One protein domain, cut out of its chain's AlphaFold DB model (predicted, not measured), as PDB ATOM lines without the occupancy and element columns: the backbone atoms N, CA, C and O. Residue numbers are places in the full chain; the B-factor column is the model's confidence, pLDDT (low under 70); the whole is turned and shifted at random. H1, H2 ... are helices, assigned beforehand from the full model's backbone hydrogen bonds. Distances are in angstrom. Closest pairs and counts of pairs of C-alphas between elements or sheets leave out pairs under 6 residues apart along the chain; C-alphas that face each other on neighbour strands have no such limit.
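This is residues 44 to 90 of the 191 residues of an uncharacterized protein of Exophiala mesophila (UniProt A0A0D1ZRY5). Two helices of 14 residues, H1 then H2, meet near their first residues and splay apart as a V, and the long link, residues 59 to 72, folds back from the far end of H1 to the V's point. Residues 80 to 90 stick out. The printed part has 47 residues, of which 28 are in the two named helices; there is no named strand, and the class is all helix. The outline is flat, 38 by 23 by 11 A, and only just loose, close to compact, with a radius of gyration of the C-alphas of 11.7 A.

Start at H1, residues 45 to 58, which touches H2, residues 73 to 86, with residues 45 to 48 alone. H2 touches H1 with residues 73 to 75 alone. Their closest C-alphas, of Glu 45 and Pro 73, are 6.7 A apart. They run the same way at a steep tilt of 67 degrees. In both, every O i to N i+4 pair is within hydrogen-bond range.

Find C-alpha 45 at (-67.151, 436.135, -43.977); H1 runs 20.5 A to C-alpha 58. H2 runs 20.1 A to C-alpha 86 at (-84.385, 418.630, -42.405).

The C-alphas farthest apart, of Lys 57 and Arg 90, stand at 38.6 A. The printed part has no cut. Residues 59 to 61 have pLDDT under 70.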
ATOM      1  N   GLY A  44     -66.755 435.998 -48.879       82.25
ATOM      2  CA  GLY A  44     -66.290 435.445 -47.619       82.25
ATOM      3  C   GLY A  44     -67.093 435.964 -46.430       82.25
ATOM      4  O   GLY A  44     -68.232 436.418 -46.543       82.25
ATOM      5  N   GLU A  45     -66.489 435.850 -45.252       88.25
ATOM      6  CA  GLU A  45     -67.151 436.135 -43.977       88.25
ATOM      7  C   GLU A  45     -67.587 437.597 -43.832       88.25
ATOM      8  O   GLU A  45     -68.657 437.891 -43.298       88.25
ATOM      9  N   VAL A  46     -66.777 438.530 -44.335       85.56
ATOM     10  CA  VAL A  46     -67.059 439.961 -44.206       85.56
ATOM     11  C   VAL A  46     -68.278 440.343 -45.056       85.56
ATOM     12  O   VAL A  46     -69.145 441.084 -44.580       85.56
ATOM     13  N   ALA A  47     -68.415 439.776 -46.254       86.12
ATOM     14  CA  ALA A  47     -69.553 439.983 -47.138       86.12
ATOM     15  C   ALA A  47     -70.835 439.412 -46.526       86.12
ATOM     16  O   ALA A  47     -71.874 440.075 -46.558       86.12
ATOM     17  N   TYR A  48     -70.752 438.231 -45.904       89.31
ATOM     18  CA  TYR A  48     -71.883 437.618 -45.205       89.31
ATOM     19  C   TYR A  48     -72.375 438.494 -44.042       89.31
ATOM     20  O   TYR A  48     -73.570 438.767 -43.933       89.31
ATOM     21  N   HIS A  49     -71.464 439.021 -43.216       89.06
ATOM     22  CA  HIS A  49     -71.828 439.921 -42.114       89.06
ATOM     23  C   HIS A  49     -72.418 441.250 -42.587       89.06
ATOM     24  O   HIS A  49     -73.369 441.748 -41.984       89.06
ATOM     25  N   ARG A  50     -71.903 441.818 -43.683       87.38
ATOM     26  CA  ARG A  50     -72.496 443.018 -44.289       87.38
ATOM     27  C   ARG A  50     -73.912 442.747 -44.783       87.38
ATOM     28  O   ARG A  50     -74.817 443.508 -44.459       87.38
ATOM     29  N   ALA A  51     -74.117 441.648 -45.506       86.88
ATOM     30  CA  ALA A  51     -75.438 441.261 -45.991       86.88
ATOM     31  C   ALA A  51     -76.416 440.992 -44.841       86.88
ATOM     32  O   ALA A  51     -77.580 441.375 -44.923       86.88
ATOM     33  N   PHE A  52     -75.939 440.398 -43.747       88.06
ATOM     34  CA  PHE A  52     -76.727 440.209 -42.536       88.06
ATOM     35  C   PHE A  52     -77.159 441.544 -41.918       88.06
ATOM     36  O   PHE A  52     -78.332 441.724 -41.593       88.06
ATOM     37  N   ALA A  53     -76.236 442.503 -41.803       86.19
ATOM     38  CA  ALA A  53     -76.538 443.832 -41.279       86.19
ATOM     39  C   ALA A  53     -77.536 444.601 -42.164       86.19
ATOM     40  O   ALA A  53     -78.418 445.275 -41.639       86.19
ATOM     41  N   GLU A  54     -77.434 444.485 -43.491       84.50
ATOM     42  CA  GLU A  54     -78.397 445.091 -44.420       84.50
ATOM     43  C   GLU A  54     -79.775 444.417 -44.345       84.50
ATOM     44  O   GLU A  54     -80.794 445.100 -44.236       84.50
ATOM     45  N   ALA A  55     -79.829 443.083 -44.314       83.19
ATOM     46  CA  ALA A  55     -81.085 442.344 -44.182       83.19
ATOM     47  C   ALA A  55     -81.830 442.697 -42.881       83.19
ATOM     48  O   ALA A  55     -83.056 442.855 -42.889       83.19
ATOM     49  N   ALA A  56     -81.090 442.905 -41.786       82.88
ATOM     50  CA  ALA A  56     -81.644 443.317 -40.501       82.88
ATOM     51  C   ALA A  56     -82.289 444.717 -40.531       82.88
ATOM     52  O   ALA A  56     -83.246 444.950 -39.794       82.88
ATOM     53  N   LYS A  57     -81.808 445.636 -41.380       79.19
ATOM     54  CA  LYS A  57     -82.382 446.989 -41.519       79.19
ATOM     55  C   LYS A  57     -83.717 446.985 -42.255       79.19
ATOM     56  O   LYS A  57     -84.583 447.794 -41.942       79.19
ATOM     57  N   ILE A  58     -83.863 446.106 -43.246       75.81
ATOM     58  CA  ILE A  58     -85.049 446.074 -44.106       75.81
ATOM     59  C   ILE A  58     -86.170 445.298 -43.408       75.81
ATOM     60  O   ILE A  58     -87.274 445.818 -43.274       75.81
ATOM     61  N   HIS A  59     -85.894 444.079 -42.925       64.56
ATOM     62  CA  HIS A  59     -86.878 443.245 -42.225       64.56
ATOM     63  C   HIS A  59     -86.202 442.268 -41.241       64.56
ATOM     64  O   HIS A  59     -85.805 441.165 -41.638       64.56
ATOM     65  N   PRO A  60     -86.122 442.598 -39.942       67.62
ATOM     66  CA  PRO A  60     -85.785 441.609 -38.925       67.62
ATOM     67  C   PRO A  60     -86.903 440.549 -38.853       67.62
ATOM     68  O   PRO A  60     -88.075 440.932 -38.878       67.62
ATOM     69  N   PRO A  61     -86.614 439.233 -38.757       64.75
ATOM     70  CA  PRO A  61     -85.325 438.559 -38.592       64.75
ATOM     71  C   PRO A  61     -84.916 437.768 -39.853       64.75
ATOM     72  O   PRO A  61     -84.792 436.542 -39.818       64.75
ATOM     73  N   ARG A  62     -84.753 438.425 -41.007       75.81
ATOM     74  CA  ARG A  62     -84.305 437.720 -42.218       75.81
ATOM     75  C   ARG A  62     -82.787 437.544 -42.227       75.81
ATOM     76  O   ARG A  62     -82.037 438.512 -42.149       75.81
ATOM     77  N   LEU A  63     -82.353 436.291 -42.342       82.88
ATOM     78  CA  LEU A  63     -80.968 435.921 -42.627       82.88
ATOM     79  C   LEU A  63     -80.683 436.109 -44.128       82.88
ATOM     80  O   LEU A  63     -81.572 435.846 -44.944       82.88
ATOM     81  N   PRO A  64     -79.471 436.539 -44.511       86.94
ATOM     82  CA  PRO A  64     -79.056 436.543 -45.906       86.94
ATOM     83  C   PRO A  64     -78.935 435.099 -46.412       86.94
ATOM     84  O   PRO A  64     -78.634 434.192 -45.636       86.94
ATOM     85  N   ASP A  65     -79.161 434.884 -47.710       87.56
ATOM     86  CA  ASP A  65     -79.065 433.547 -48.301       87.56
ATOM     87  C   ASP A  65     -77.616 433.025 -48.224       87.56
ATOM     88  O   ASP A  65     -76.730 433.591 -48.874       87.56
ATOM     89  N   PRO A  66     -77.344 431.954 -47.455       86.81
ATOM     90  CA  PRO A  66     -75.992 431.443 -47.271       86.81
ATOM     91  C   PRO A  66     -75.386 430.831 -48.545       86.81
ATOM     92  O   PRO A  66     -74.160 430.778 -48.648       86.81
ATOM     93  N   PHE A  67     -76.187 430.430 -49.544       87.94
ATOM     94  CA  PHE A  67     -75.655 429.946 -50.830       87.94
ATOM     95  C   PHE A  67     -74.905 431.033 -51.600       87.94
ATOM     96  O   PHE A  67     -74.013 430.742 -52.398       87.94
ATOM     97  N   LEU A  68     -75.226 432.298 -51.329       88.00
ATOM     98  CA  LEU A  68     -74.536 433.432 -51.916       88.00
ATOM     99  C   LEU A  68     -73.159 433.672 -51.281       88.00
ATOM    100  O   LEU A  68     -72.419 434.499 -51.800       88.00
ATOM    101  N   PHE A  69     -72.773 432.963 -50.219       90.44
ATOM    102  CA  PHE A  69     -71.509 433.196 -49.511       90.44
ATOM    103  C   PHE A  69     -70.710 431.893 -49.324       90.44
ATOM    104  O   PHE A  69     -70.499 431.453 -48.192       90.44
ATOM    105  N   PRO A  70     -70.235 431.255 -50.416       85.69
ATOM    106  CA  PRO A  70     -69.546 429.959 -50.358       85.69
ATOM    107  C   PRO A  70     -68.259 429.971 -49.521       85.69
ATOM    108  O   PRO A  70     -67.875 428.944 -48.960       85.69
ATOM    109  N   ASN A  71     -67.611 431.132 -49.403       86.88
ATOM    110  CA  ASN A  71     -66.345 431.282 -48.689       86.88
ATOM    111  C   ASN A  71     -66.538 431.691 -47.217       86.88
ATOM    112  O   ASN A  71     -65.556 431.808 -46.483       86.88
ATOM    113  N   SER A  72     -67.780 431.907 -46.766       89.88
ATOM    114  CA  SER A  72     -68.082 432.235 -45.370       89.88
ATOM    115  C   SER A  72     -68.229 430.956 -44.528       89.88
ATOM    116  O   SER A  72     -69.127 430.144 -44.784       89.88
ATOM    117  N   PRO A  73     -67.401 430.749 -43.485       89.12
ATOM    118  CA  PRO A  73     -67.601 429.651 -42.541       89.12
ATOM    119  C   PRO A  73     -68.950 429.735 -41.818       89.12
ATOM    120  O   PRO A  73     -69.551 428.699 -41.524       89.12
ATOM    121  N   THR A  74     -69.457 430.940 -41.553       90.50
ATOM    122  CA  THR A  74     -70.744 431.122 -40.871       90.50
ATOM    123  C   THR A  74     -71.923 430.764 -41.772       90.50
ATOM    124  O   THR A  74     -72.821 430.040 -41.334       90.50
ATOM    125  N   ALA A  75     -71.894 431.161 -43.049       89.94
ATOM    126  CA  ALA A  75     -72.898 430.754 -44.033       89.94
ATOM    127  C   ALA A  75     -72.963 429.224 -44.178       89.94
ATOM    128  O   ALA A  75     -74.043 428.629 -44.137       89.94
ATOM    129  N   ARG A  76     -71.798 428.564 -44.249       89.88
ATOM    130  CA  ARG A  76     -71.704 427.097 -44.326       89.88
ATOM    131  C   ARG A  76     -72.282 426.401 -43.095       89.88
ATOM    132  O   ARG A  76     -73.017 425.429 -43.247       89.88
ATOM    133  N   LYS A  77     -72.002 426.903 -41.888       90.31
ATOM    134  CA  LYS A  77     -72.601 426.373 -40.649       90.31
ATOM    135  C   LYS A  77     -74.120 426.533 -40.633       90.31
ATOM    136  O   LYS A  77     -74.816 425.637 -40.165       90.31
ATOM    137  N   CYS A  78     -74.638 427.646 -41.148       88.31
ATOM    138  CA  CYS A  78     -76.078 427.873 -41.234       88.31
ATOM    139  C   CYS A  78     -76.757 426.852 -42.161       88.31
ATOM    140  O   CYS A  78     -77.764 426.254 -41.777       88.31
ATOM    141  N   LEU A  79     -76.166 426.590 -43.333       89.19
ATOM    142  CA  LEU A  79     -76.624 425.530 -44.239       89.19
ATOM    143  C   LEU A  79     -76.584 424.162 -43.566       89.19
ATOM    144  O   LEU A  79     -77.595 423.471 -43.560       89.19
ATOM    145  N   GLN A  80     -75.470 423.819 -42.921       89.19
ATOM    146  CA  GLN A  80     -75.334 422.552 -42.208       89.19
ATOM    147  C   GLN A  80     -76.427 422.374 -41.145       89.19
ATOM    148  O   GLN A  80     -77.082 421.343 -41.116       89.19
ATOM    149  N   GLN A  81     -76.680 423.379 -40.304       88.44
ATOM    150  CA  GLN A  81     -77.734 423.298 -39.287       88.44
ATOM    151  C   GLN A  81     -79.133 423.181 -39.892       88.44
ATOM    152  O   GLN A  81     -80.009 422.532 -39.317       88.44
ATOM    153  N   ARG A  82     -79.379 423.844 -41.026       86.62
ATOM    154  CA  ARG A  82     -80.644 423.720 -41.747       86.62
ATOM    155  C   ARG A  82     -80.807 422.303 -42.287       86.62
ATOM    156  O   ARG A  82     -81.861 421.706 -42.093       86.62
ATOM    157  N   ASP A  83     -79.766 421.764 -42.904       88.25
ATOM    158  CA  ASP A  83     -79.781 420.433 -43.494       88.25
ATOM    159  C   ASP A  83     -79.864 419.350 -42.408       88.25
ATOM    160  O   ASP A  83     -80.634 418.417 -42.565       88.25
ATOM    161  N   GLU A  84     -79.202 419.509 -41.258       88.56
ATOM    162  CA  GLU A  84     -79.332 418.609 -40.098       88.56
ATOM    163  C   GLU A  84     -80.751 418.589 -39.513       88.56
ATOM    164  O   GLU A  84     -81.222 417.548 -39.058       88.56
ATOM    165  N   LYS A  85     -81.456 419.728 -39.528       85.69
ATOM    166  CA  LYS A  85     -82.857 419.799 -39.080       85.69
ATOM    167  C   LYS A  85     -83.813 419.117 -40.054       85.69
ATOM    168  O   LYS A  85     -84.800 418.535 -39.617       85.69
ATOM    169  N   LEU A  86     -83.548 419.222 -41.356       85.75
ATOM    170  CA  LEU A  86     -84.385 418.630 -42.405       85.75
ATOM    171  C   LEU A  86     -84.074 417.145 -42.623       85.75
ATOM    172  O   LEU A  86     -84.972 416.343 -42.866       85.75
ATOM    173  N   PHE A  87     -82.803 416.782 -42.496       85.31
ATOM    174  CA  PHE A  87     -82.251 415.454 -42.715       85.31
ATOM    175  C   PHE A  87     -81.399 415.066 -41.503       85.31
ATOM    176  O   PHE A  87     -80.164 415.069 -41.577       85.31
ATOM    177  N   PRO A  88     -82.033 414.730 -40.365       79.31
ATOM    178  CA  PRO A  88     -81.297 414.287 -39.195       79.31
ATOM    179  C   PRO A  88     -80.487 413.048 -39.567       79.31
ATOM    180  O   PRO A  88     -81.036 412.016 -39.964       79.31
ATOM    181  N   SER A  89     -79.163 413.160 -39.459       71.44
ATOM    182  CA  SER A  89     -78.278 412.015 -39.641       71.44
ATOM    183  C   SER A  89     -78.677 410.957 -38.622       71.44
ATOM    184  O   SER A  89     -78.658 411.208 -37.414       71.44
ATOM    185  N   ARG A  90     -79.069 409.774 -39.105       71.06
ATOM    186  CA  ARG A  90     -79.321 408.629 -38.232       71.06
ATOM    187  C   ARG A  90     -78.013 408.346 -37.506       71.06
ATOM    188  O   ARG A  90     -77.025 407.989 -38.143       71.06
TER     189      ARG A  90